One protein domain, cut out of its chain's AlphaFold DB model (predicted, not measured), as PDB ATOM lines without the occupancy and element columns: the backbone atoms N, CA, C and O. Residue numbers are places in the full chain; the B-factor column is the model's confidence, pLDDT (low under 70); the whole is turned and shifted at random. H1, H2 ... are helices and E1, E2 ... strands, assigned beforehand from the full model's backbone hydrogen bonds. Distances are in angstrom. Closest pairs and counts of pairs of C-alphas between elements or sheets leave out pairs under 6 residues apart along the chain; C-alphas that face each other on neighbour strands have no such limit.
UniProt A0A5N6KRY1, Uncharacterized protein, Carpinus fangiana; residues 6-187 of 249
ATOM      1  N   ARG A   6     -17.187 -17.303  22.493       92.50
ATOM      2  CA  ARG A   6     -16.376 -17.569  23.688       92.50
ATOM      3  C   ARG A   6     -16.743 -16.581  24.782       92.50
ATOM      4  O   ARG A   6     -16.778 -15.383  24.506       92.50
ATOM      5  N   LYS A   7     -17.011 -17.087  25.986       96.00
ATOM      6  CA  LYS A   7     -17.303 -16.279  27.175       96.00
ATOM      7  C   LYS A   7     -16.433 -16.722  28.343       96.00
ATOM      8  O   LYS A   7     -16.167 -17.912  28.486       96.00
ATOM      9  N   SER A   8     -15.998 -15.777  29.166       95.88
ATOM     10  CA  SER A   8     -15.235 -16.057  30.381       95.88
ATOM     11  C   SER A   8     -15.806 -15.322  31.589       95.88
ATOM     12  O   SER A   8     -16.193 -14.158  31.485       95.88
ATOM     13  N   LEU A   9     -15.856 -16.021  32.719       97.50
ATOM     14  CA  LEU A   9     -16.146 -15.482  34.039       97.50
ATOM     15  C   LEU A   9     -14.928 -15.735  34.924       97.50
ATOM     16  O   LEU A   9     -14.529 -16.884  35.106       97.50
ATOM     17  N   LEU A  10     -14.332 -14.667  35.443       96.25
ATOM     18  CA  LEU A  10     -13.172 -14.734  36.328       96.25
ATOM     19  C   LEU A  10     -13.551 -14.138  37.679       96.25
ATOM     20  O   LEU A  10     -13.990 -12.992  37.747       96.25
ATOM     21  N   ILE A  11     -13.395 -14.910  38.745       96.62
ATOM     22  CA  ILE A  11     -13.759 -14.518  40.104       96.62
ATOM     23  C   ILE A  11     -12.507 -14.629  40.965       96.62
ATOM     24  O   ILE A  11     -11.877 -15.683  41.001       96.62
ATOM     25  N   GLY A  12     -12.132 -13.540  41.630       94.88
ATOM     26  CA  GLY A  12     -10.970 -13.493  42.516       94.88
ATOM     27  C   GLY A  12     -11.325 -12.766  43.797       94.88
ATOM     28  O   GLY A  12     -11.602 -11.567  43.749       94.88
ATOM     29  N   ILE A  13     -11.320 -13.472  44.927       95.06
ATOM     30  CA  ILE A  13     -11.752 -12.924  46.217       95.06
ATOM     31  C   ILE A  13     -10.595 -12.986  47.213       95.06
ATOM     32  O   ILE A  13     -10.187 -14.063  47.635       95.06
ATOM     33  N   ASN A  14     -10.073 -11.821  47.597       93.62
ATOM     34  CA  ASN A  14      -9.054 -11.693  48.640       93.62
ATOM     35  C   ASN A  14      -9.657 -11.442  50.030       93.62
ATOM     36  O   ASN A  14      -8.921 -11.474  51.005       93.62
ATOM     37  N   TYR A  15     -10.962 -11.191  50.154       92.94
ATOM     38  CA  TYR A  15     -11.625 -10.826  51.417       92.94
ATOM     39  C   TYR A  15     -10.932  -9.639  52.109       92.94
ATOM     40  O   TYR A  15     -10.659  -9.658  53.316       92.94
ATOM     41  N   THR A  16     -10.604  -8.622  51.310       90.12
ATOM     42  CA  THR A  16      -9.736  -7.495  51.665       90.12
ATOM     43  C   THR A  16     -10.239  -6.779  52.916       90.12
ATOM     44  O   THR A  16     -11.379  -6.321  52.975       90.12
ATOM     45  N   GLY A  17      -9.379  -6.643  53.928       87.38
ATOM     46  CA  GLY A  17      -9.734  -5.984  55.191       87.38
ATOM     47  C   GLY A  17     -10.612  -6.800  56.153       87.38
ATOM     48  O   GLY A  17     -10.984  -6.276  57.205       87.38
ATOM     49  N   SER A  18     -10.919  -8.061  55.839       89.50
ATOM     50  CA  SER A  18     -11.580  -8.997  56.760       89.50
ATOM     51  C   SER A  18     -10.569  -9.842  57.555       89.50
ATOM     52  O   SER A  18      -9.363  -9.795  57.315       89.50
ATOM     53  N   GLN A  19     -11.052 -10.663  58.495       90.31
ATOM     54  CA  GLN A  19     -10.218 -11.657  59.195       90.31
ATOM     55  C   GLN A  19      -9.877 -12.881  58.326       90.31
ATOM     56  O   GLN A  19      -9.023 -13.680  58.705       90.31
ATOM     57  N   HIS A  20     -10.524 -13.013  57.167       88.25
ATOM     58  CA  HIS A  20     -10.374 -14.117  56.220       88.25
ATOM     59  C   HIS A  20      -9.512 -13.720  55.015       88.25
ATOM     60  O   HIS A  20      -9.605 -14.337  53.959       88.25
ATOM     61  N   GLU A  21      -8.696 -12.673  55.150       90.69
ATOM     62  CA  GLU A  21      -7.948 -12.091  54.039       90.69
ATOM     63  C   GLU A  21      -6.969 -13.094  53.396       90.69
ATOM     64  O   GLU A  21      -6.117 -13.690  54.061       90.69
ATOM     65  N   LEU A  22      -7.079 -13.246  52.078       86.81
ATOM     66  CA  LEU A  22      -6.159 -13.970  51.209       86.81
ATOM     67  C   LEU A  22      -5.274 -12.995  50.435       86.81
ATOM     68  O   LEU A  22      -5.508 -11.787  50.358       86.81
ATOM     69  N   ARG A  23      -4.211 -13.540  49.846       85.12
ATOM     70  CA  ARG A  23      -3.328 -12.810  48.940       85.12
ATOM     71  C   ARG A  23      -3.062 -13.676  47.727       85.12
ATOM     72  O   ARG A  23      -2.593 -14.795  47.882       85.12
ATOM     73  N   GLY A  24      -3.293 -13.120  46.547       83.00
ATOM     74  CA  GLY A  24      -2.993 -13.785  45.279       83.00
ATOM     75  C   GLY A  24      -4.205 -13.921  44.371       83.00
ATOM     76  O   GLY A  24      -4.038 -13.768  43.170       83.00
ATOM     77  N   CYS A  25      -5.423 -14.018  44.911       88.50
ATOM     78  CA  CYS A  25      -6.614 -14.326  44.114       88.50
ATOM     79  C   CYS A  25      -6.897 -13.295  43.011       88.50
ATOM     80  O   CYS A  25      -7.319 -13.637  41.907       88.50
ATOM     81  N   HIS A  26      -6.616 -12.013  43.273       89.75
ATOM     82  CA  HIS A  26      -6.696 -10.962  42.248       89.75
ATOM     83  C   HIS A  26      -5.665 -11.147  41.129       89.75
ATOM     84  O   HIS A  26      -6.002 -10.959  39.962       89.75
ATOM     85  N   GLN A  27      -4.438 -11.541  41.483       84.69
ATOM     86  CA  GLN A  27      -3.356 -11.796  40.531       84.69
ATOM     87  C   GLN A  27      -3.624 -13.066  39.714       84.69
ATOM     88  O   GLN A  27      -3.314 -13.097  38.526       84.69
ATOM     89  N   ASP A  28      -4.235 -14.088  40.312       81.50
ATOM     90  CA  ASP A  28      -4.624 -15.312  39.607       81.50
ATOM     91  C   ASP A  28      -5.652 -15.004  38.515       81.50
ATOM     92  O   ASP A  28      -5.527 -15.477  37.385       81.50
ATOM     93  N   VAL A  29      -6.628 -14.137  38.814       88.50
ATOM     94  CA  VAL A  29      -7.586 -13.627  37.822       88.50
ATOM     95  C   VAL A  29      -6.884 -12.916  36.666       88.50
ATOM     96  O   VAL A  29      -7.232 -13.174  35.513       88.50
ATOM     97  N   ASP A  30      -5.892 -12.066  36.943       85.69
ATOM     98  CA  ASP A  30      -5.131 -11.385  35.888       85.69
ATOM     99  C   ASP A  30      -4.349 -12.393  35.025       85.69
ATOM    100  O   ASP A  30      -4.440 -12.362  33.795       85.69
ATOM    101  N   ASN A  31      -3.658 -13.348  35.658       79.62
ATOM    102  CA  ASN A  31      -2.871 -14.381  34.979       79.62
ATOM    103  C   ASN A  31      -3.744 -15.259  34.067       79.62
ATOM    104  O   ASN A  31      -3.399 -15.522  32.910       79.62
ATOM    105  N   VAL A  32      -4.898 -15.706  34.572       81.81
ATOM    106  CA  VAL A  32      -5.847 -16.514  33.796       81.81
ATOM    107  C   VAL A  32      -6.502 -15.676  32.700       81.81
ATOM    108  O   VAL A  32      -6.666 -16.162  31.581       81.81
ATOM    109  N   GLY A  33      -6.824 -14.411  32.972       83.56
ATOM    110  CA  GLY A  33      -7.355 -13.483  31.977       83.56
ATOM    111  C   GLY A  33      -6.418 -13.307  30.780       83.56
ATOM    112  O   GLY A  33      -6.866 -13.407  29.633       83.56
ATOM    113  N   GLU A  34      -5.119 -13.121  31.027       80.44
ATOM    114  CA  GLU A  34      -4.102 -13.064  29.972       80.44
ATOM    115  C   GLU A  34      -3.984 -14.391  29.215       80.44
ATOM    116  O   GLU A  34      -4.006 -14.406  27.981       80.44
ATOM    117  N   PHE A  35      -3.916 -15.520  29.928       80.31
ATOM    118  CA  PHE A  35      -3.867 -16.845  29.306       80.31
ATOM    119  C   PHE A  35      -5.057 -17.073  28.362       80.31
ATOM    120  O   PHE A  35      -4.874 -17.477  27.211       80.31
ATOM    121  N   LEU A  36      -6.278 -16.770  28.807       82.06
ATOM    122  CA  LEU A  36      -7.484 -16.925  27.997       82.06
ATOM    123  C   LEU A  36      -7.463 -16.030  26.761       82.06
ATOM    124  O   LEU A  36      -7.849 -16.485  25.677       82.06
ATOM    125  N   TYR A  37      -6.961 -14.801  26.890       84.62
ATOM    126  CA  TYR A  37      -6.774 -13.909  25.753       84.62
ATOM    127  C   TYR A  37      -5.843 -14.526  24.697       84.62
ATOM    128  O   TYR A  37      -6.214 -14.606  23.522       84.62
ATOM    129  N   TYR A  38      -4.701 -15.097  25.104       79.62
ATOM    130  CA  TYR A  38      -3.809 -15.834  24.194       79.62
ATOM    131  C   TYR A  38      -4.467 -17.069  23.558       79.62
ATOM    132  O   TYR A  38      -4.135 -17.440  22.431       79.62
ATOM    133  N   ARG A  39      -5.429 -17.701  24.243       79.00
ATOM    134  CA  ARG A  39      -6.229 -18.826  23.719       79.00
ATOM    135  C   ARG A  39      -7.445 -18.382  22.892       79.00
ATOM    136  O   ARG A  39      -8.235 -19.232  22.468       79.00
ATOM    137  N   GLY A  40      -7.585 -17.083  22.626       83.38
ATOM    138  CA  GLY A  40      -8.600 -16.512  21.741       83.38
ATOM    139  C   GLY A  40      -9.933 -16.174  22.412       83.38
ATOM    140  O   GLY A  40     -10.939 -16.061  21.710       83.38
ATOM    141  N   TYR A  41      -9.979 -16.034  23.740       88.81
ATOM    142  CA  TYR A  41     -11.136 -15.452  24.428       88.81
ATOM    143  C   TYR A  41     -11.082 -13.917  24.353       88.81
ATOM    144  O   TYR A  41     -10.063 -13.328  24.715       88.81
ATOM    145  N   PRO A  42     -12.152 -13.238  23.902       92.62
ATOM    146  CA  PRO A  42     -12.187 -11.780  23.900       92.62
ATOM    147  C   PRO A  42     -12.306 -11.210  25.321       92.62
ATOM    148  O   PRO A  42     -13.063 -11.735  26.134       92.62
ATOM    149  N   GLN A  43     -11.631 -10.090  25.579       91.75
ATOM    150  CA  GLN A  43     -11.713  -9.333  26.841       91.75
ATOM    151  C   GLN A  43     -12.745  -8.190  26.782       91.75
ATOM    152  O   GLN A  43     -12.712  -7.256  27.579       91.75
ATOM    153  N   ASP A  44     -13.647  -8.208  25.797       93.12
ATOM    154  CA  ASP A  44     -14.690  -7.193  25.698       93.12
ATOM    155  C   ASP A  44     -15.823  -7.462  26.712       93.12
ATOM    156  O   ASP A  44     -16.098  -8.626  27.018       93.12
ATOM    157  N   PRO A  45     -16.550  -6.432  27.188       88.31
ATOM    158  CA  PRO A  45     -17.589  -6.599  28.210       88.31
ATOM    159  C   PRO A  45     -18.756  -7.526  27.829       88.31
ATOM    160  O   PRO A  45     -19.556  -7.885  28.687       88.31
ATOM    161  N   ARG A  46     -18.910  -7.901  26.550       92.81
ATOM    162  CA  ARG A  46     -19.925  -8.880  26.118       92.81
ATOM    163  C   ARG A  46     -19.420 -10.317  26.195       92.81
ATOM    164  O   ARG A  46     -20.217 -11.232  25.995       92.81
ATOM    165  N   SER A  47     -18.126 -10.518  26.408       94.50
ATOM    166  CA  SER A  47     -17.457 -11.819  26.351       94.50
ATOM    167  C   SER A  47     -16.674 -12.128  27.630       94.50
ATOM    168  O   SER A  47     -16.367 -13.291  27.878       94.50
ATOM    169  N   GLN A  48     -16.393 -11.136  28.474       96.69
ATOM    170  CA  GLN A  48     -15.705 -11.335  29.745       96.69
ATOM    171  C   GLN A  48     -16.377 -10.563  30.883       96.69
ATOM    172  O   GLN A  48     -16.650  -9.370  30.760       96.69
ATOM    173  N   VAL A  49     -16.605 -11.262  31.995       96.94
ATOM    174  CA  VAL A  49     -16.989 -10.682  33.285       96.94
ATOM    175  C   VAL A  49     -15.908 -11.025  34.299       96.94
ATOM    176  O   VAL A  49     -15.461 -12.169  34.378       96.94
ATOM    177  N   ILE A  50     -15.494 -10.021  35.065       96.06
ATOM    178  CA  ILE A  50     -14.523 -10.156  36.148       96.06
ATOM    179  C   ILE A  50     -15.187  -9.670  37.435       96.06
ATOM    180  O   ILE A  50     -15.712  -8.556  37.460       96.06
ATOM    181  N   LEU A  51     -15.169 -10.501  38.477       96.19
ATOM    182  CA  LEU A  51     -15.628 -10.153  39.820       96.19
ATOM    183  C   LEU A  51     -14.436 -10.150  40.784       96.19
ATOM    184  O   LEU A  51     -13.770 -11.176  40.933       96.19
ATOM    185  N   ARG A  52     -14.168  -9.009  41.432       94.44
ATOM    186  CA  ARG A  52     -13.075  -8.839  42.409       94.44
ATOM    187  C   ARG A  52     -13.461  -7.891  43.535       94.44
ATOM    188  O   ARG A  52     -14.213  -6.946  43.318       94.44
ATOM    189  N   ASP A  53     -12.929  -8.136  44.727       93.94
ATOM    190  CA  ASP A  53     -13.104  -7.299  45.923       93.94
ATOM    191  C   ASP A  53     -11.944  -6.300  46.137       93.94
ATOM    192  O   ASP A  53     -11.642  -5.907  47.261       93.94
ATOM    193  N   ASP A  54     -11.261  -5.896  45.060       85.81
ATOM    194  CA  ASP A  54     -10.257  -4.832  45.120       85.81
ATOM    195  C   ASP A  54     -10.892  -3.425  45.135       85.81
ATOM    196  O   ASP A  54     -12.090  -3.234  44.923       85.81
ATOM    197  N   ARG A  55     -10.061  -2.407  45.397       61.22
ATOM    198  CA  ARG A  55     -10.497  -1.014  45.616       61.22
ATOM    199  C   ARG A  55     -11.184  -0.360  44.413       61.22
ATOM    200  O   ARG A  55     -11.759   0.717  44.583       61.22
ATOM    201  N   GLU A  56     -11.089  -0.934  43.217       66.62
ATOM    202  CA  GLU A  56     -11.758  -0.391  42.032       66.62
ATOM    203  C   GLU A  56     -13.233  -0.810  41.977       66.62
ATOM    204  O   GLU A  56     -14.077  -0.062  41.465       66.62
ATOM    205  N   ALA A  57     -13.575  -1.954  42.576       64.50
ATOM    206  CA  ALA A  57     -14.946  -2.403  42.719       64.50
ATOM    207  C   ALA A  57     -15.623  -1.707  43.911       64.50
ATOM    208  O   ALA A  57     -15.177  -1.758  45.054       64.50
ATOM    209  N   ARG A  58     -16.756  -1.044  43.658       77.75
ATOM    210  CA  ARG A  58     -17.631  -0.582  44.746       77.75
ATOM    211  C   ARG A  58     -18.325  -1.798  45.348       77.75
ATOM    212  O   ARG A  58     -18.890  -2.565  44.581       77.75
ATOM    213  N   GLU A  59     -18.386  -1.904  46.675       78.38
ATOM    214  CA  GLU A  59     -19.054  -3.018  47.379       78.38
ATOM    215  C   GLU A  59     -20.506  -3.247  46.918       78.38
ATOM    216  O   GLU A  59     -20.985  -4.372  46.818       78.38
ATOM    217  N   THR A  60     -21.209  -2.167  46.564       81.38
ATOM    218  CA  THR A  60     -22.587  -2.201  46.045       81.38
ATOM    219  C   THR A  60     -22.665  -2.281  44.516       81.38
ATOM    220  O   THR A  60     -23.724  -2.054  43.929       81.38
ATOM    221  N   GLY A  61     -21.531  -2.449  43.841       86.56
ATOM    222  CA  GLY A  61     -21.418  -2.478  42.390       86.56
ATOM    223  C   GLY A  61     -21.727  -3.860  41.810       86.56
ATOM    224  O   GLY A  61     -21.646  -4.864  42.515       86.56
ATOM    225  N   PRO A  62     -22.027  -3.940  40.503       88.44
ATOM    226  CA  PRO A  62     -22.362  -5.206  39.842       88.44
ATOM    227  C   PRO A  62     -21.163  -6.154  39.672       88.44
ATOM    228  O   PRO A  62     -21.354  -7.319  39.350       88.44
ATOM    229  N   TYR A  63     -19.936  -5.659  39.869       91.88
ATOM    230  CA  TYR A  63     -18.696  -6.435  39.731       91.88
ATOM    231  C   TYR A  63     -18.078  -6.842  41.076       91.88
ATOM    232  O   TYR A  63     -16.999  -7.428  41.108       91.88
ATOM    233  N   TYR A  64     -18.744  -6.532  42.191       95.06
ATOM    234  CA  TYR A  64     -18.293  -6.964  43.511       95.06
ATOM    235  C   TYR A  64     -18.712  -8.424  43.755       95.06
ATOM    236  O   TYR A  64     -19.862  -8.758  43.460       95.06
ATOM    237  N   PRO A  65     -17.845  -9.307  44.281       96.00
ATOM    238  CA  PRO A  65     -18.090 -10.749  44.344       96.00
ATOM    239  C   PRO A  65     -18.946 -11.153  45.560       96.00
ATOM    240  O   PRO A  65     -18.557 -12.001  46.364       96.00
ATOM    241  N   ASN A  66     -20.117 -10.530  45.707       95.56
ATOM    242  CA  ASN A  66     -21.153 -11.004  46.625       95.56
ATOM    243  C   ASN A  66     -21.919 -12.191  46.018       95.56
ATOM    244  O   ASN A  66     -21.892 -12.393  44.798       95.56
ATOM    245  N   GLY A  67     -22.611 -12.968  46.853       96.06
ATOM    246  CA  GLY A  67     -23.285 -14.191  46.416       96.06
ATOM    247  C   GLY A  67     -24.275 -13.950  45.272       96.06
ATOM    248  O   GLY A  67     -24.268 -14.671  44.277       96.06
ATOM    249  N   HIS A  68     -25.060 -12.872  45.353       96.00
ATOM    250  CA  HIS A  68     -26.019 -12.504  44.308       96.00
ATOM    251  C   HIS A  68     -25.348 -12.239  42.950       96.00
ATOM    252  O   HIS A  68     -25.785 -12.762  41.925       96.00
ATOM    253  N   ASN A  69     -24.274 -11.449  42.938       97.00
ATOM    254  CA  ASN A  69     -23.544 -11.094  41.724       97.00
ATOM    255  C   ASN A  69     -22.815 -12.301  41.126       97.00
ATOM    256  O   ASN A  69     -22.773 -12.433  39.903       97.00
ATOM    257  N   ILE A  70     -22.267 -13.187  41.965       97.69
ATOM    258  CA  ILE A  70     -21.628 -14.429  41.516       97.69
ATOM    259  C   ILE A  70     -22.641 -15.299  40.765       97.69
ATOM    260  O   ILE A  70     -22.379 -15.676  39.623       97.69
ATOM    261  N   LEU A  71     -23.816 -15.552  41.349       96.81
ATOM    262  CA  LEU A  71     -24.859 -16.365  40.710       96.81
ATOM    263  C   LEU A  71     -25.376 -15.720  39.417       96.81
ATOM    264  O   LEU A  71     -25.459 -16.382  38.384       96.81
ATOM    265  N   ALA A  72     -25.625 -14.407  39.427       97.19
ATOM    266  CA  ALA A  72     -26.041 -13.684  38.226       97.19
ATOM    267  C   ALA A  72     -24.985 -13.747  37.103       97.19
ATOM    268  O   ALA A  72     -25.325 -13.829  35.919       97.19
ATOM    269  N   ALA A  73     -23.698 -13.725  37.456       97.38
ATOM    270  CA  ALA A  73     -22.615 -13.871  36.495       97.38
ATOM    271  C   ALA A  73     -22.510 -15.305  35.949       97.38
ATOM    272  O   ALA A  73     -22.227 -15.471  34.760       97.38
ATOM    273  N   MET A  74     -22.765 -16.330  36.770       96.19
ATOM    274  CA  MET A  74     -22.844 -17.729  36.326       96.19
ATOM    275  C   MET A  74     -23.982 -17.924  35.321       96.19
ATOM    276  O   MET A  74     -23.742 -18.442  34.229       96.19
ATOM    277  N   ASP A  75     -25.172 -17.403  35.625       95.69
ATOM    278  CA  ASP A  75     -26.319 -17.437  34.710       95.69
ATOM    279  C   ASP A  75     -25.999 -16.734  33.389       95.69
ATOM    280  O   ASP A  75     -26.262 -17.259  32.304       95.69
ATOM    281  N   TRP A  76     -25.367 -15.556  33.457       97.06
ATOM    282  CA  TRP A  76     -24.893 -14.858  32.267       97.06
ATOM    283  C   TRP A  76     -23.895 -15.705  31.475       97.06
ATOM    284  O   TRP A  76     -23.984 -15.746  30.247       97.06
ATOM    285  N   LEU A  77     -22.942 -16.374  32.128       96.62
ATOM    286  CA  LEU A  77     -21.902 -17.149  31.455       96.62
ATOM    287  C   LEU A  77     -22.510 -18.226  30.549       96.62
ATOM    288  O   LEU A  77     -22.054 -18.383  29.414       96.62
ATOM    289  N   VAL A  78     -23.546 -18.922  31.023       92.62
ATOM    290  CA  VAL A  78     -24.141 -20.085  30.343       92.62
ATOM    291  C   VAL A  78     -25.392 -19.765  29.513       92.62
ATOM    292  O   VAL A  78     -25.924 -20.648  28.842       92.62
ATOM    293  N   SER A  79     -25.829 -18.500  29.473       91.50
ATOM    294  CA  SER A  79     -27.099 -18.083  28.853       91.50
ATOM    295  C   SER A  79     -27.186 -18.237  27.326       91.50
ATOM    296  O   SER A  79     -28.272 -18.139  26.757       91.50
ATOM    297  N   GLU A  80     -26.053 -18.361  26.627       88.75
ATOM    298  CA  GLU A  80     -25.975 -18.328  25.159       88.75
ATOM    299  C   GLU A  80     -25.691 -19.732  24.578       88.75
ATOM    300  O   GLU A  80     -24.628 -20.302  24.853       88.75
ATOM    301  N   PRO A  81     -26.569 -20.282  23.713       89.00
ATOM    302  CA  PRO A  81     -26.308 -21.519  22.972       89.00
ATOM    303  C   PRO A  81     -25.058 -21.447  22.086       89.00
ATOM    304  O   PRO A  81     -24.764 -20.402  21.505       89.00
ATOM    305  N   GLY A  82     -24.364 -22.575  21.898       84.31
ATOM    306  CA  GLY A  82     -23.212 -22.657  20.992       84.31
ATOM    307  C   GLY A  82     -21.968 -21.927  21.506       84.31
ATOM    308  O   GLY A  82     -21.134 -21.493  20.705       84.31
ATOM    309  N   THR A  83     -21.861 -21.749  22.825       86.69
ATOM    310  CA  THR A  83     -20.796 -20.971  23.465       86.69
ATOM    311  C   THR A  83     -19.774 -21.877  24.138       86.69
ATOM    312  O   THR A  83     -20.110 -22.862  24.787       86.69
ATOM    313  N   CYS A  84     -18.499 -21.525  24.001       88.44
ATOM    314  CA  CYS A  84     -17.411 -22.079  24.792       88.44
ATOM    315  C   CYS A  84     -17.188 -21.180  26.015       88.44
ATOM    316  O   CYS A  84     -16.673 -20.064  25.889       88.44
ATOM    317  N   CYS A  85     -17.649 -21.646  27.168       90.38
ATOM    318  CA  CYS A  85     -17.647 -20.944  28.438       90.38
ATOM    319  C   CYS A  85     -16.442 -21.370  29.283       90.38
ATOM    320  O   CYS A  85     -16.113 -22.556  29.359       90.38
ATOM    321  N   PHE A  86     -15.808 -20.405  29.941       91.69
ATOM    322  CA  PHE A  86     -14.720 -20.644  30.884       91.69
ATOM    323  C   PHE A  86     -15.017 -19.947  32.211       91.69
ATOM    324  O   PHE A  86     -15.271 -18.745  32.223       91.69
ATOM    325  N   LEU A  87     -14.968 -20.689  33.310       93.06
ATOM    326  CA  LEU A  87     -15.083 -20.181  34.669       93.06
ATOM    327  C   LEU A  87     -13.766 -20.420  35.403       93.06
ATOM    328  O   LEU A  87     -13.284 -21.549  35.465       93.06
ATOM    329  N   HIS A  88     -13.212 -19.360  35.975       90.94
ATOM    330  CA  HIS A  88     -12.130 -19.439  36.945       90.94
ATOM    331  C   HIS A  88     -12.576 -18.796  38.250       90.94
ATOM    332  O   HIS A  88     -13.079 -17.672  38.240       90.94
ATOM    333  N   TYR A  89     -12.354 -19.489  39.354       91.31
ATOM    334  CA  TYR A  89     -12.564 -18.978  40.697       91.31
ATOM    335  C   TYR A  89     -11.277 -19.150  41.496       91.31
ATOM    336  O   TYR A  89     -10.761 -20.259  41.553       91.31
ATOM    337  N   SER A  90     -10.798 -18.077  42.122       86.19
ATOM    338  CA  SER A  90      -9.740 -18.113  43.135       86.19
ATOM    339  C   SER A  90     -10.237 -17.423  44.408       86.19
ATOM    340  O   SER A  90     -10.711 -16.281  44.359       86.19
ATOM    341  N   GLY A  91     -10.190 -18.125  45.541       88.75
ATOM    342  CA  GLY A  91     -10.747 -17.660  46.817       88.75
ATOM    343  C   GLY A  91     -10.774 -18.755  47.885       88.75
ATOM    344  O   GLY A  91     -10.086 -19.768  47.766       88.75
ATOM    345  N   HIS A  92     -11.579 -18.579  48.936       87.38
ATOM    346  CA  HIS A  92     -11.794 -19.648  49.919       87.38
ATOM    347  C   HIS A  92     -12.727 -20.719  49.357       87.38
ATOM    348  O   HIS A  92     -13.721 -20.411  48.693       87.38
ATOM    349  N   GLY A  93     -12.414 -21.974  49.671       79.75
ATOM    350  CA  GLY A  93     -13.343 -23.099  49.586       79.75
ATOM    351  C   GLY A  93     -13.785 -23.499  50.989       79.75
ATOM    352  O   GLY A  93     -13.018 -23.352  51.944       79.75
ATOM    353  N   GLY A  94     -15.015 -23.979  51.122       71.81
ATOM    354  CA  GLY A  94     -15.586 -24.390  52.399       71.81
ATOM    355  C   GLY A  94     -16.342 -25.706  52.297       71.81
ATOM    356  O   GLY A  94     -16.420 -26.319  51.235       71.81
ATOM    357  N   GLN A  95     -16.886 -26.125  53.436       73.69
ATOM    358  CA  GLN A  95     -17.837 -27.223  53.528       73.69
ATOM    359  C   GLN A  95     -18.990 -26.804  54.444       73.69
ATOM    360  O   GLN A  95     -18.749 -26.236  55.515       73.69
ATOM    361  N   VAL A  96     -20.230 -27.069  54.037       70.94
ATOM    362  CA  VAL A  96     -21.437 -26.846  54.854       70.94
ATOM    363  C   VAL A  96     -22.127 -28.179  55.129       70.94
ATOM    364  O   VAL A  96     -21.998 -29.084  54.312       70.94
ATOM    365  N   PRO A  97     -22.814 -28.350  56.275       71.81
ATOM    366  CA  PRO A  97     -23.603 -29.553  56.514       71.81
ATOM    367  C   PRO A  97     -24.598 -29.753  55.378       71.81
ATOM    368  O   PRO A  97     -25.342 -28.825  55.064       71.81
ATOM    369  N   ASP A  98     -24.586 -30.946  54.801       67.12
ATOM    370  CA  ASP A  98     -25.498 -31.340  53.735       67.12
ATOM    371  C   ASP A  98     -26.932 -31.397  54.309       67.12
ATOM    372  O   ASP A  98     -27.202 -32.196  55.220       67.12
ATOM    373  N   PRO A  99     -27.838 -30.506  53.869       60.03
ATOM    374  CA  PRO A  99     -29.196 -30.431  54.395       60.03
ATOM    375  C   PRO A  99     -30.082 -31.596  53.933       60.03
ATOM    376  O   PRO A  99     -31.060 -31.909  54.623       60.03
ATOM    377  N   ASP A 100     -29.735 -32.235  52.817       63.72
ATOM    378  CA  ASP A 100     -30.554 -33.239  52.138       63.72
ATOM    379  C   ASP A 100     -30.040 -34.664  52.422       63.72
ATOM    380  O   ASP A 100     -30.798 -35.638  52.347       63.72
ATOM    381  N   GLY A 101     -28.793 -34.768  52.894       62.22
ATOM    382  CA  GLY A 101     -28.167 -35.981  53.417       62.22
ATOM    383  C   GLY A 101     -27.821 -36.999  52.336       62.22
ATOM    384  O   GLY A 101     -27.746 -38.195  52.631       62.22
ATOM    385  N   ASP A 102     -27.673 -36.545  51.093       64.19
ATOM    386  CA  ASP A 102     -27.334 -37.384  49.949       64.19
ATOM    387  C   ASP A 102     -25.822 -37.649  49.853       64.19
ATOM    388  O   ASP A 102     -25.395 -38.611  49.204       64.19
ATOM    389  N   ARG A 103     -25.002 -36.872  50.571       61.59
ATOM    390  CA  ARG A 103     -23.563 -37.093  50.695       61.59
ATOM    391  C   ARG A 103     -23.256 -38.012  51.862       61.59
ATOM    392  O   ARG A 103     -23.555 -37.727  53.020       61.59
ATOM    393  N   ALA A 104     -22.518 -39.081  51.574       51.50
ATOM    394  CA  ALA A 104     -22.010 -40.007  52.587       51.50
ATOM    395  C   ALA A 104     -21.108 -39.322  53.639       51.50
ATOM    396  O   ALA A 104     -21.068 -39.753  54.794       51.50
ATOM    397  N   SER A 105     -20.442 -38.223  53.265       59.00
ATOM    398  CA  SER A 105     -19.676 -37.365  54.174       59.00
ATOM    399  C   SER A 105     -20.558 -36.536  55.122       59.00
ATOM    400  O   SER A 105     -20.097 -36.148  56.197       59.00
ATOM    401  N   GLY A 106     -21.809 -36.257  54.737       60.59
ATOM    402  CA  GLY A 106     -22.710 -35.316  55.404       60.59
ATOM    403  C   GLY A 106     -22.351 -33.839  55.198       60.59
ATOM    404  O   GLY A 106     -22.826 -32.998  55.966       60.59
ATOM    405  N   PHE A 107     -21.503 -33.512  54.214       60.22
ATOM    406  CA  PHE A 107     -21.079 -32.139  53.922       60.22
ATOM    407  C   PHE A 107     -21.010 -31.838  52.424       60.22
ATOM    408  O   PHE A 107     -20.377 -32.581  51.673       60.22
ATOM    409  N   ASP A 108     -21.562 -30.691  52.030       63.81
ATOM    410  CA  ASP A 108     -21.425 -30.087  50.706       63.81
ATOM    411  C   ASP A 108     -20.167 -29.232  50.595       63.81
ATOM    412  O   ASP A 108     -19.933 -28.366  51.438       63.81
ATOM    413  N   ASP A 109     -19.412 -29.401  49.508       74.50
ATOM    414  CA  ASP A 109     -18.343 -28.470  49.143       74.50
ATOM    415  C   ASP A 109     -18.931 -27.134  48.675       74.50
ATOM    416  O   ASP A 109     -19.929 -27.087  47.950       74.50
ATOM    417  N   THR A 110     -18.290 -26.032  49.058       79.62
ATOM    418  CA  THR A 110     -18.782 -24.683  48.773       79.62
ATOM    419  C   THR A 110     -17.693 -23.753  48.248       79.62
ATOM    420  O   THR A 110     -16.501 -23.905  48.540       79.62
ATOM    421  N   ILE A 111     -18.121 -22.720  47.521       88.38
ATOM    422  CA  ILE A 111     -17.332 -21.494  47.362       88.38
ATOM    423  C   ILE A 111     -17.838 -20.427  48.330       88.38
ATOM    424  O   ILE A 111     -19.008 -20.417  48.720       88.38
ATOM    425  N   VAL A 112     -16.956 -19.504  48.708       91.81
ATOM    426  CA  VAL A 112     -17.222 -18.529  49.769       91.81
ATOM    427  C   VAL A 112     -17.281 -17.117  49.173       91.81
ATOM    428  O   VAL A 112     -16.237 -16.524  48.906       91.81
ATOM    429  N   PRO A 113     -18.474 -16.536  48.957       95.12
ATOM    430  CA  PRO A 113     -18.607 -15.138  48.546       95.12
ATOM    431  C   PRO A 113     -18.041 -14.168  49.584       95.12
ATOM    432  O   PRO A 113     -17.876 -14.515  50.750       95.12
ATOM    433  N   VAL A 114     -17.801 -12.914  49.202       94.75
ATOM    434  CA  VAL A 114     -17.278 -11.903  50.144       94.75
ATOM    435  C   VAL A 114     -18.249 -11.582  51.293       94.75
ATOM    436  O   VAL A 114     -17.827 -11.180  52.371       94.75
ATOM    437  N   ASP A 115     -19.551 -11.780  51.083       94.62
ATOM    438  CA  ASP A 115     -20.639 -11.513  52.029       94.62
ATOM    439  C   ASP A 115     -21.134 -12.771  52.762       94.62
ATOM    440  O   ASP A 115     -22.232 -12.776  53.326       94.62
ATOM    441  N   PHE A 116     -20.325 -13.837  52.780       93.62
ATOM    442  CA  PHE A 116     -20.716 -15.136  53.330       93.62
ATOM    443  C   PHE A 116     -21.134 -15.098  54.807       93.62
ATOM    444  O   PHE A 116     -21.972 -15.893  55.223       93.62
ATOM    445  N   GLU A 117     -20.598 -14.171  55.607       90.62
ATOM    446  CA  GLU A 117     -20.991 -14.021  57.016       90.62
ATOM    447  C   GLU A 117     -22.466 -13.621  57.173       90.62
ATOM    448  O   GLU A 117     -23.092 -13.930  58.186       90.62
ATOM    449  N   GLN A 118     -23.023 -12.920  56.182       92.12
ATOM    450  CA  GLN A 118     -24.398 -12.417  56.203       92.12
ATOM    451  C   GLN A 118     -25.336 -13.291  55.367       92.12
ATOM    452  O   GLN A 118     -26.481 -13.499  55.764       92.12
ATOM    453  N   ASN A 119     -24.851 -13.795  54.228       91.94
ATOM    454  CA  ASN A 119     -25.671 -14.460  53.212       91.94
ATOM    455  C   ASN A 119     -25.316 -15.937  52.981       91.94
ATOM    456  O   ASN A 119     -25.972 -16.596  52.180       91.94
ATOM    457  N   GLY A 120     -24.328 -16.471  53.700       91.06
ATOM    458  CA  GLY A 120     -23.910 -17.866  53.593       91.06
ATOM    459  C   GLY A 120     -22.950 -18.150  52.435       91.06
ATOM    460  O   GLY A 120     -22.558 -17.274  51.665       91.06
ATOM    461  N   GLN A 121     -22.532 -19.410  52.356       90.88
ATOM    462  CA  GLN A 121     -21.672 -19.932  51.293       90.88
ATOM    463  C   GLN A 121     -22.533 -20.441  50.128       90.88
ATOM    464  O   GLN A 121     -23.733 -20.649  50.297       90.88
ATOM    465  N   ILE A 122     -21.935 -20.637  48.951       88.06
ATOM    466  CA  ILE A 122     -22.633 -21.220  47.798       88.06
ATOM    467  C   ILE A 122     -22.241 -22.691  47.706       88.06
ATOM    468  O   ILE A 122     -21.087 -22.996  47.400       88.06
ATOM    469  N   ASP A 123     -23.199 -23.571  47.977       83.69
ATOM    470  CA  ASP A 123     -23.038 -25.023  47.906       83.69
ATOM    471  C   ASP A 123     -22.929 -25.567  46.476       83.69
ATOM    472  O   ASP A 123     -23.267 -24.918  45.477       83.69
ATOM    473  N   SER A 124     -22.418 -26.791  46.400       76.12
ATOM    474  CA  SER A 124     -22.199 -27.528  45.164       76.12
ATOM    475  C   SER A 124     -23.474 -27.726  44.333       76.12
ATOM    476  O   SER A 124     -23.414 -27.636  43.104       76.12
ATOM    477  N   ASP A 125     -24.632 -27.894  44.971       77.00
ATOM    478  CA  ASP A 125     -25.927 -28.045  44.304       77.00
ATOM    479  C   ASP A 125     -26.384 -26.758  43.629       77.00
ATOM    480  O   ASP A 125     -26.874 -26.754  42.494       77.00
ATOM    481  N   THR A 126     -26.190 -25.630  44.302       85.25
ATOM    482  CA  THR A 126     -26.463 -24.308  43.755       85.25
ATOM    483  C   THR A 126     -25.516 -24.012  42.599       85.25
ATOM    484  O   THR A 126     -25.975 -23.559  41.545       85.25
ATOM    485  N   LEU A 127     -24.228 -24.347  42.724       83.94
ATOM    486  CA  LEU A 127     -23.281 -24.262  41.608       83.94
ATOM    487  C   LEU A 127     -23.730 -25.131  40.426       83.94
ATOM    488  O   LEU A 127     -23.765 -24.650  39.291       83.94
ATOM    489  N   HIS A 128     -24.127 -26.380  40.676       80.88
ATOM    490  CA  HIS A 128     -24.599 -27.300  39.643       80.88
ATOM    491  C   HIS A 128     -25.841 -26.754  38.926       80.88
ATOM    492  O   HIS A 128     -25.892 -26.729  37.693       80.88
ATOM    493  N   ARG A 129     -26.813 -26.226  39.674       84.62
ATOM    494  CA  ARG A 129     -28.045 -25.649  39.124       84.62
ATOM    495  C   ARG A 129     -27.765 -24.473  38.184       84.62
ATOM    496  O   ARG A 129     -28.304 -24.434  37.078       84.62
ATOM    497  N   HIS A 130     -26.909 -23.542  38.607       91.44
ATOM    498  CA  HIS A 130     -26.607 -22.317  37.859       91.44
ATOM    499  C   HIS A 130     -25.625 -22.525  36.696       91.44
ATOM    500  O   HIS A 130     -25.646 -21.763  35.732       91.44
ATOM    501  N   LEU A 131     -24.770 -23.551  36.748       84.88
ATOM    502  CA  LEU A 131     -23.743 -23.774  35.726       84.88
ATOM    503  C   LEU A 131     -24.024 -24.967  34.819       84.88
ATOM    504  O   LEU A 131     -23.767 -24.877  33.624       84.88
ATOM    505  N   VAL A 132     -24.517 -26.081  35.354       82.25
ATOM    506  CA  VAL A 132     -24.619 -27.361  34.636       82.25
ATOM    507  C   VAL A 132     -26.044 -27.634  34.171       82.25
ATOM    508  O   VAL A 132     -26.244 -27.999  33.010       82.25
ATOM    509  N   SER A 133     -27.046 -27.446  35.031       82.44
ATOM    510  CA  SER A 133     -28.452 -27.596  34.625       82.44
ATOM    511  C   SER A 133     -28.882 -26.484  33.659       82.44
ATOM    512  O   SER A 133     -29.664 -26.736  32.745       82.44
ATOM    513  N   ALA A 134     -28.326 -25.277  33.805       85.06
ATOM    514  CA  ALA A 134     -28.604 -24.141  32.923       85.06
ATOM    515  C   ALA A 134     -27.795 -24.133  31.605       85.06
ATOM    516  O   ALA A 134     -28.123 -23.366  30.695       85.06
ATOM    517  N   LEU A 135     -26.754 -24.966  31.464       84.25
ATOM    518  CA  LEU A 135     -25.917 -24.990  30.260       84.25
ATOM    519  C   LEU A 135     -26.685 -25.532  29.053       84.25
ATOM    520  O   LEU A 135     -27.220 -26.641  29.070       84.25
ATOM    521  N   HIS A 136     -26.674 -24.775  27.956       84.44
ATOM    522  CA  HIS A 136     -27.262 -25.245  26.706       84.44
ATOM    523  C   HIS A 136     -26.496 -26.468  26.151       84.44
ATOM    524  O   HIS A 136     -25.267 -26.419  26.102       84.44
ATOM    525  N   PRO A 137     -27.169 -27.515  25.624       79.50
ATOM    526  CA  PRO A 137     -26.499 -28.734  25.146       79.50
ATOM    527  C   PRO A 137     -25.427 -28.505  24.068       79.50
ATOM    528  O   PRO A 137     -24.418 -29.194  24.029       79.50
ATOM    529  N   SER A 138     -25.594 -27.491  23.216       82.12
ATOM    530  CA  SER A 138     -24.593 -27.139  22.193       82.12
ATOM    531  C   SER A 138     -23.414 -26.297  22.705       82.12
ATOM    532  O   SER A 138     -22.593 -25.836  21.908       82.12
ATOM    533  N   SER A 139     -23.345 -26.034  24.009       84.44
ATOM    534  CA  SER A 139     -22.289 -25.249  24.650       84.44
ATOM    535  C   SER A 139     -21.283 -26.160  25.365       84.44
ATOM    536  O   SER A 139     -21.517 -27.339  25.610       84.44
ATOM    537  N   THR A 140     -20.109 -25.622  25.680       83.38
ATOM    538  CA  THR A 140     -19.069 -26.307  26.464       83.38
ATOM    539  C   THR A 140     -18.711 -25.442  27.658       83.38
ATOM    540  O   THR A 140     -18.562 -24.235  27.484       83.38
ATOM    541  N   LEU A 141     -18.518 -26.043  28.832       82.88
ATOM    542  CA  LEU A 141     -18.115 -25.332  30.041       82.88
ATOM    543  C   LEU A 141     -16.834 -25.940  30.627       82.88
ATOM    544  O   LEU A 141     -16.770 -27.130  30.932       82.88
ATOM    545  N   PHE A 142     -15.820 -25.091  30.789       81.50
ATOM    546  CA  PHE A 142     -14.590 -25.388  31.519       81.50
ATOM    547  C   PHE A 142     -14.618 -24.650  32.852       81.50
ATOM    548  O   PHE A 142     -14.855 -23.443  32.857       81.50
ATOM    549  N   ILE A 143     -14.364 -25.354  33.953       80.25
ATOM    550  CA  ILE A 143     -14.340 -24.767  35.293       80.25
ATOM    551  C   ILE A 143     -12.999 -25.078  35.954       80.25
ATOM    552  O   ILE A 143     -12.533 -26.217  35.912       80.25
ATOM    553  N   ILE A 144     -12.389 -24.059  36.555       78.25
ATOM    554  CA  ILE A 144     -11.223 -24.185  37.425       78.25
ATOM    555  C   ILE A 144     -11.548 -23.491  38.748       78.25
ATOM    556  O   ILE A 144     -11.825 -22.290  38.764       78.25
ATOM    557  N   PHE A 145     -11.494 -24.255  39.835       77.88
ATOM    558  CA  PHE A 145     -11.550 -23.753  41.203       77.88
ATOM    559  C   PHE A 145     -10.147 -23.831  41.816       77.88
ATOM    560  O   PHE A 145      -9.590 -24.918  41.947       77.88
ATOM    561  N   ASP A 146      -9.582 -22.682  42.164       73.88
ATOM    562  CA  ASP A 146      -8.322 -22.527  42.889       73.88
ATOM    563  C   ASP A 146      -8.626 -22.069  44.325       73.88
ATOM    564  O   ASP A 146      -8.680 -20.880  44.650       73.88
ATOM    565  N   CYS A 147      -8.946 -23.038  45.184       70.44
ATOM    566  CA  CYS A 147      -9.357 -22.794  46.563       70.44
ATOM    567  C   CYS A 147      -8.185 -23.043  47.530       70.44
ATOM    568  O   CYS A 147      -7.794 -24.189  47.760       70.44
ATOM    569  N   CYS A 148      -7.628 -21.993  48.142       54.69
ATOM    570  CA  CYS A 148      -6.489 -22.122  49.064       54.69
ATOM    571  C   CYS A 148      -6.905 -22.516  50.509       54.69
ATOM    572  O   CYS A 148      -7.403 -21.692  51.263       54.69
ATOM    573  N   HIS A 149      -6.613 -23.770  50.899       38.78
ATOM    574  CA  HIS A 149      -6.476 -24.374  52.250       38.78
ATOM    575  C   HIS A 149      -7.562 -24.190  53.346       38.78
ATOM    576  O   HIS A 149      -7.568 -23.217  54.096       38.78
ATOM    577  N   SER A 150      -8.299 -25.282  53.622       34.00
ATOM    578  CA  SER A 150      -8.795 -25.662  54.972       34.00
ATOM    579  C   SER A 150      -8.893 -27.185  55.230       34.00
ATOM    580  O   SER A 150      -9.499 -27.592  56.213       34.00
ATOM    581  N   GLY A 151      -8.276 -28.052  54.410       33.41
ATOM    582  CA  GLY A 151      -8.175 -29.499  54.702       33.41
ATOM    583  C   GLY A 151      -8.987 -30.445  53.812       33.41
ATOM    584  O   GLY A 151      -8.717 -31.639  53.847       33.41
ATOM    585  N   SER A 152      -9.866 -29.930  52.955       33.78
ATOM    586  CA  SER A 152     -10.439 -30.667  51.821       33.78
ATOM    587  C   SER A 152     -10.002 -29.957  50.550       33.78
ATOM    588  O   SER A 152     -10.301 -28.779  50.353       33.78
ATOM    589  N   ALA A 153      -9.208 -30.630  49.724       30.80
ATOM    590  CA  ALA A 153      -8.930 -30.138  48.390       30.80
ATOM    591  C   ALA A 153     -10.212 -30.340  47.581       30.80
ATOM    592  O   ALA A 153     -10.575 -31.477  47.288       30.80
ATOM    593  N   VAL A 154     -10.910 -29.257  47.239       34.88
ATOM    594  CA  VAL A 154     -11.926 -29.315  46.183       34.88
ATOM    595  C   VAL A 154     -11.161 -29.433  44.860       34.88
ATOM    596  O   VAL A 154     -10.972 -28.467  44.128       34.88
ATOM    597  N   GLU A 155     -10.616 -30.623  44.596       35.69
ATOM    598  CA  GLU A 155      -9.983 -30.981  43.327       35.69
ATOM    599  C   GLU A 155     -11.074 -31.291  42.312       35.69
ATOM    600  O   GLU A 155     -11.365 -32.446  42.017       35.69
ATOM    601  N   LEU A 156     -11.703 -30.256  41.764       34.12
ATOM    602  CA  LEU A 156     -12.741 -30.458  40.762       34.12
ATOM    603  C   LEU A 156     -12.419 -29.702  39.473       34.12
ATOM    604  O   LEU A 156     -13.016 -28.663  39.184       34.12
ATOM    605  N   PRO A 157     -11.516 -30.232  38.625       38.22
ATOM    606  CA  PRO A 157     -11.528 -29.892  37.215       38.22
ATOM    607  C   PRO A 157     -12.712 -30.601  36.553       38.22
ATOM    608  O   PRO A 157     -12.573 -31.658  35.932       38.22
ATOM    609  N   PHE A 158     -13.901 -30.017  36.669       42.22
ATOM    610  CA  PHE A 158     -15.026 -30.467  35.869       42.22
ATOM    611  C   PHE A 158     -14.929 -29.878  34.461       42.22
ATOM    612  O   PHE A 158     -15.106 -28.679  34.236       42.22
ATOM    613  N   VAL A 159     -14.654 -30.741  33.485       40.22
ATOM    614  CA  VAL A 159     -14.777 -30.403  32.065       40.22
ATOM    615  C   VAL A 159     -16.069 -31.024  31.549       40.22
ATOM    616  O   VAL A 159     -16.127 -32.223  31.262       40.22
ATOM    617  N   TYR A 160     -17.104 -30.194  31.417       44.38
ATOM    618  CA  TYR A 160     -18.385 -30.599  30.851       44.38
ATOM    619  C   TYR A 160     -18.425 -30.248  29.360       44.38
ATOM    620  O   TYR A 160     -18.436 -29.082  28.958       44.38
ATOM    621  N   ARG A 161     -18.464 -31.288  28.525       39.75
ATOM    622  CA  ARG A 161     -18.886 -31.196  27.124       39.75
ATOM    623  C   ARG A 161     -20.153 -32.008  26.964       39.75
ATOM    624  O   ARG A 161     -20.108 -33.213  27.187       39.75
ATOM    625  N   THR A 162     -21.232 -31.352  26.570       37.94
ATOM    626  CA  THR A 162     -22.386 -32.011  25.964       37.94
ATOM    627  C   THR A 162     -22.112 -32.151  24.471       37.94
ATOM    628  O   THR A 162     -21.708 -31.189  23.813       37.94
ATOM    629  N   ASP A 163     -22.230 -33.372  23.951       40.09
ATOM    630  CA  ASP A 163     -22.297 -33.579  22.505       40.09
ATOM    631  C   ASP A 163     -23.675 -33.149  21.963       40.09
ATOM    632  O   ASP A 163     -24.584 -32.816  22.729       40.09
ATOM    633  N   ASP A 164     -23.833 -33.136  20.636       39.44
ATOM    634  CA  ASP A 164     -25.095 -32.764  19.976       39.44
ATOM    635  C   ASP A 164     -26.285 -33.666  20.396       39.44
ATOM    636  O   ASP A 164     -27.441 -33.288  20.196       39.44
ATOM    637  N   ASP A 165     -26.008 -34.818  21.024       41.34
ATOM    638  CA  ASP A 165     -26.971 -35.798  21.532       41.34
ATOM    639  C   ASP A 165     -27.171 -35.725  23.068       41.34
ATOM    640  O   ASP A 165     -28.014 -36.440  23.621       41.34
ATOM    641  N   GLY A 166     -26.447 -34.840  23.767       39.03
ATOM    642  CA  GLY A 166     -26.527 -34.616  25.213       39.03
ATOM    643  C   GLY A 166     -25.669 -35.538  26.092       39.03
ATOM    644  O   GLY A 166     -25.823 -35.499  27.311       39.03
ATOM    645  N   ASN A 167     -24.760 -36.343  25.534       35.94
ATOM    646  CA  ASN A 167     -23.883 -37.225  26.314       35.94
ATOM    647  C   ASN A 167     -22.622 -36.498  26.812       35.94
ATOM    648  O   ASN A 167     -22.057 -35.639  26.130       35.94
ATOM    649  N   ILE A 168     -22.143 -36.899  27.995       43.66
ATOM    650  CA  ILE A 168     -20.907 -36.407  28.620       43.66
ATOM    651  C   ILE A 168     -19.790 -37.429  28.367       43.66
ATOM    652  O   ILE A 168     -19.911 -38.585  28.769       43.66
ATOM    653  N   ASN A 169     -18.686 -37.027  27.727       42.00
ATOM    654  CA  ASN A 169     -17.579 -37.940  27.406       42.00
ATOM    655  C   ASN A 169     -16.323 -37.669  28.259       42.00
ATOM    656  O   ASN A 169     -15.560 -36.738  28.007       42.00
ATOM    657  N   LEU A 170     -16.106 -38.494  29.288       38.69
ATOM    658  CA  LEU A 170     -15.098 -38.280  30.339       38.69
ATOM    659  C   LEU A 170     -13.637 -38.445  29.861       38.69
ATOM    660  O   LEU A 170     -12.757 -37.711  30.308       38.69
ATOM    661  N   MET A 171     -13.350 -39.376  28.941       34.38
ATOM    662  CA  MET A 171     -11.961 -39.757  28.608       34.38
ATOM    663  C   MET A 171     -11.177 -38.711  27.800       34.38
ATOM    664  O   MET A 171      -9.972 -38.553  28.015       34.38
ATOM    665  N   ASP A 172     -11.826 -37.993  26.882       40.69
ATOM    666  CA  ASP A 172     -11.173 -36.934  26.091       40.69
ATOM    667  C   ASP A 172     -11.108 -35.607  26.864       40.69
ATOM    668  O   ASP A 172     -10.152 -34.831  26.728       40.69
ATOM    669  N   ASN A 173     -12.089 -35.390  27.742       40.31
ATOM    670  CA  ASN A 173     -12.187 -34.233  28.622       40.31
ATOM    671  C   ASN A 173     -11.134 -34.268  29.735       40.31
ATOM    672  O   ASN A 173     -10.508 -33.241  29.984       40.31
ATOM    673  N   LEU A 174     -10.849 -35.440  30.321       38.53
ATOM    674  CA  LEU A 174      -9.766 -35.598  31.296       38.53
ATOM    675  C   LEU A 174      -8.402 -35.314  30.658       38.53
ATOM    676  O   LEU A 174      -7.599 -34.601  31.237       38.53
ATOM    677  N   LYS A 175      -8.126 -35.793  29.436       38.12
ATOM    678  CA  LYS A 175      -6.850 -35.504  28.750       38.12
ATOM    679  C   LYS A 175      -6.688 -34.027  28.407       38.12
ATOM    680  O   LYS A 175      -5.596 -33.491  28.565       38.12
ATOM    681  N   THR A 176      -7.758 -33.380  27.951       44.09
ATOM    682  CA  THR A 176      -7.747 -31.947  27.621       44.09
ATOM    683  C   THR A 176      -7.643 -31.092  28.887       44.09
ATOM    684  O   THR A 176      -6.862 -30.146  28.923       44.09
ATOM    685  N   GLY A 177      -8.372 -31.457  29.946       42.41
ATOM    686  CA  GLY A 177      -8.311 -30.828  31.264       42.41
ATOM    687  C   GLY A 177      -6.949 -31.007  31.928       42.41
ATOM    688  O   GLY A 177      -6.377 -30.034  32.390       42.41
ATOM    689  N   VAL A 178      -6.362 -32.204  31.874       43.03
ATOM    690  CA  VAL A 178      -5.005 -32.494  32.370       43.03
ATOM    691  C   VAL A 178      -3.931 -31.788  31.539       43.03
ATOM    692  O   VAL A 178      -2.931 -31.354  32.098       43.03
ATOM    693  N   GLN A 179      -4.115 -31.613  30.226       44.97
ATOM    694  CA  GLN A 179      -3.221 -30.776  29.415       44.97
ATOM    695  C   GLN A 179      -3.313 -29.300  29.811       44.97
ATOM    696  O   GLN A 179      -2.283 -28.657  29.967       44.97
ATOM    697  N   LEU A 180      -4.523 -28.776  30.018       46.22
ATOM    698  CA  LEU A 180      -4.738 -27.397  30.462       46.22
ATOM    699  C   LEU A 180      -4.208 -27.162  31.882       46.22
ATOM    700  O   LEU A 180      -3.540 -26.163  32.107       46.22
ATOM    701  N   LEU A 181      -4.436 -28.095  32.807       43.81
ATOM    702  CA  LEU A 181      -3.890 -28.075  34.167       43.81
ATOM    703  C   LEU A 181      -2.372 -28.239  34.169       43.81
ATOM    704  O   LEU A 181      -1.690 -27.583  34.941       43.81
ATOM    705  N   GLY A 182      -1.825 -29.076  33.289       46.88
ATOM    706  CA  GLY A 182      -0.386 -29.217  33.102       46.88
ATOM    707  C   GLY A 182       0.249 -27.938  32.555       46.88
ATOM    708  O   GLY A 182       1.321 -27.564  33.008       46.88
ATOM    709  N   GLU A 183      -0.419 -27.243  31.627       46.22
ATOM    710  CA  GLU A 183      -0.015 -25.924  31.117       46.22
ATOM    711  C   GLU A 183      -0.173 -24.820  32.188       46.22
ATOM    712  O   GLU A 183       0.687 -23.946  32.286       46.22
ATOM    713  N   ALA A 184      -1.217 -24.886  33.025       41.59
ATOM    714  CA  ALA A 184      -1.512 -23.924  34.092       41.59
ATOM    715  C   ALA A 184      -0.678 -24.136  35.370       41.59
ATOM    716  O   ALA A 184      -0.332 -23.176  36.051       41.59
ATOM    717  N   GLY A 185      -0.264 -25.367  35.668       39.06
ATOM    718  CA  GLY A 185       0.596 -25.692  36.808       39.06
ATOM    719  C   GLY A 185       1.983 -25.042  36.719       39.06
ATOM    720  O   GLY A 185       2.599 -24.773  37.745       39.06
ATOM    721  N   TYR A 186       2.447 -24.698  35.507       42.00
ATOM    722  CA  TYR A 186       3.656 -23.886  35.294       42.00
ATOM    723  C   TYR A 186       3.467 -22.390  35.610       42.00
ATOM    724  O   TYR A 186       4.463 -21.678  35.729       42.00
ATOM    725  N   LEU A 187       2.227 -21.903  35.732       39.94
ATOM    726  CA  LEU A 187       1.905 -20.499  36.019       39.94
ATOM    727  C   LEU A 187       1.733 -20.218  37.524       39.94
ATOM    728  O   LEU A 187       1.944 -19.082  37.939       39.94
TER     729      LEU A 187
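What this domain is: This is residues 6 to 187 of the 249 residues of an uncharacterized protein of Carpinus fangiana (UniProt A0A5N6KRY1). A five-strand sheet lies between helices, with H1 and H5 over one face and H2 over the other, where H4 packs beside H2; at the end of E3 the chain turns off at 86 degrees into a small separate hairpin, E4 and E5. The 182 printed residues hold five named helices and seven named strands, in the order E1 H1 E2 H2 E3 E4 E5 H3 H4 E6 E7 H5. The sheet runs E2 E1 E3 E6 E7 and is mixed; the class is mixed, helices and strands. The whole is compact, with a radius of gyration of the C-alphas of 15.9 A, and spans 46 by 41 by 31 A.

Where its parts are: E1, residues 6 to 12, begins at C-alpha 6 (-16.376, -17.569, 23.688) and is 20.0 A long. H1 is residues 25 to 38, 20.2 A; E2 is 48 to 52; H2 is 67 to 78, 17.1 A. E3, residues 83 to 91, is the longest strand, 25.6 A, ending at C-alpha 91 (-10.747, -17.660, 46.817). E4 is 93 to 97, E5 107 to 111, H3 116 to 119 and H4 124 to 133. E6, 140 to 147, is 22.6 A; E7 is 159 to 161. H5, 170 to 185, is 21.1 A and ends at C-alpha 185 (0.596, -25.692, 36.808).

How they stand to each other: In the sheet E1 is parallel to E2 (N 10 to O 49, 2.9 A) and to E3 (N 9 to O 86, 2.8 A). E3 is parallel to E6, with N 87 and O 142 at 2.8 A. The hairpin E6 and E7 is antiparallel, with N 141 and O 160 at 3.0 A. E1, H1, E2 form a strand-helix-strand unit, two parallel neighbour strands with a helix between; E2, H2, E3 form a split one, with E1 between its strands. Both crossovers are right-handed. There are three layers, helices on both faces: H1, at a height of 8.7 A, runs along the strands over E1 and E3, its C-alpha 25 being 4.7 A from C-alpha 12, their closest pair. H2 is on the opposite face, at 9.2 A. H5 is on the same face as H1, at 8.9 A, slantwise to the strands; Val 159 and Asn 173 have the closest C-alphas of E7 and H5, 5.8 A. H4 touches H2 at a shallow tilt of 28 degrees, the same way, closest at C-alphas 75 and 130, 5.8 A; it only grazes the sheet. H3 is not on it. In the antiparallel hairpin E4 and E5, N 96 and O 108 are 2.9 A apart. Every O i to N i+4 pair is within hydrogen-bond range in H1 and H2, 5 of 6 in H4 and 11 of 12 in H5; H3 is too short for one.

The domain as a whole: The C-alphas farthest apart, of Gly 17 and Asp 165, are 48.2 A apart. The printed part has no cut. The links E1 to H1, E2 to H2 and E6 to E7 are long. Mean pLDDT of the printed part is 75.3; residues 55 to 57, 98 to 108 and 148 to 187 are under 70.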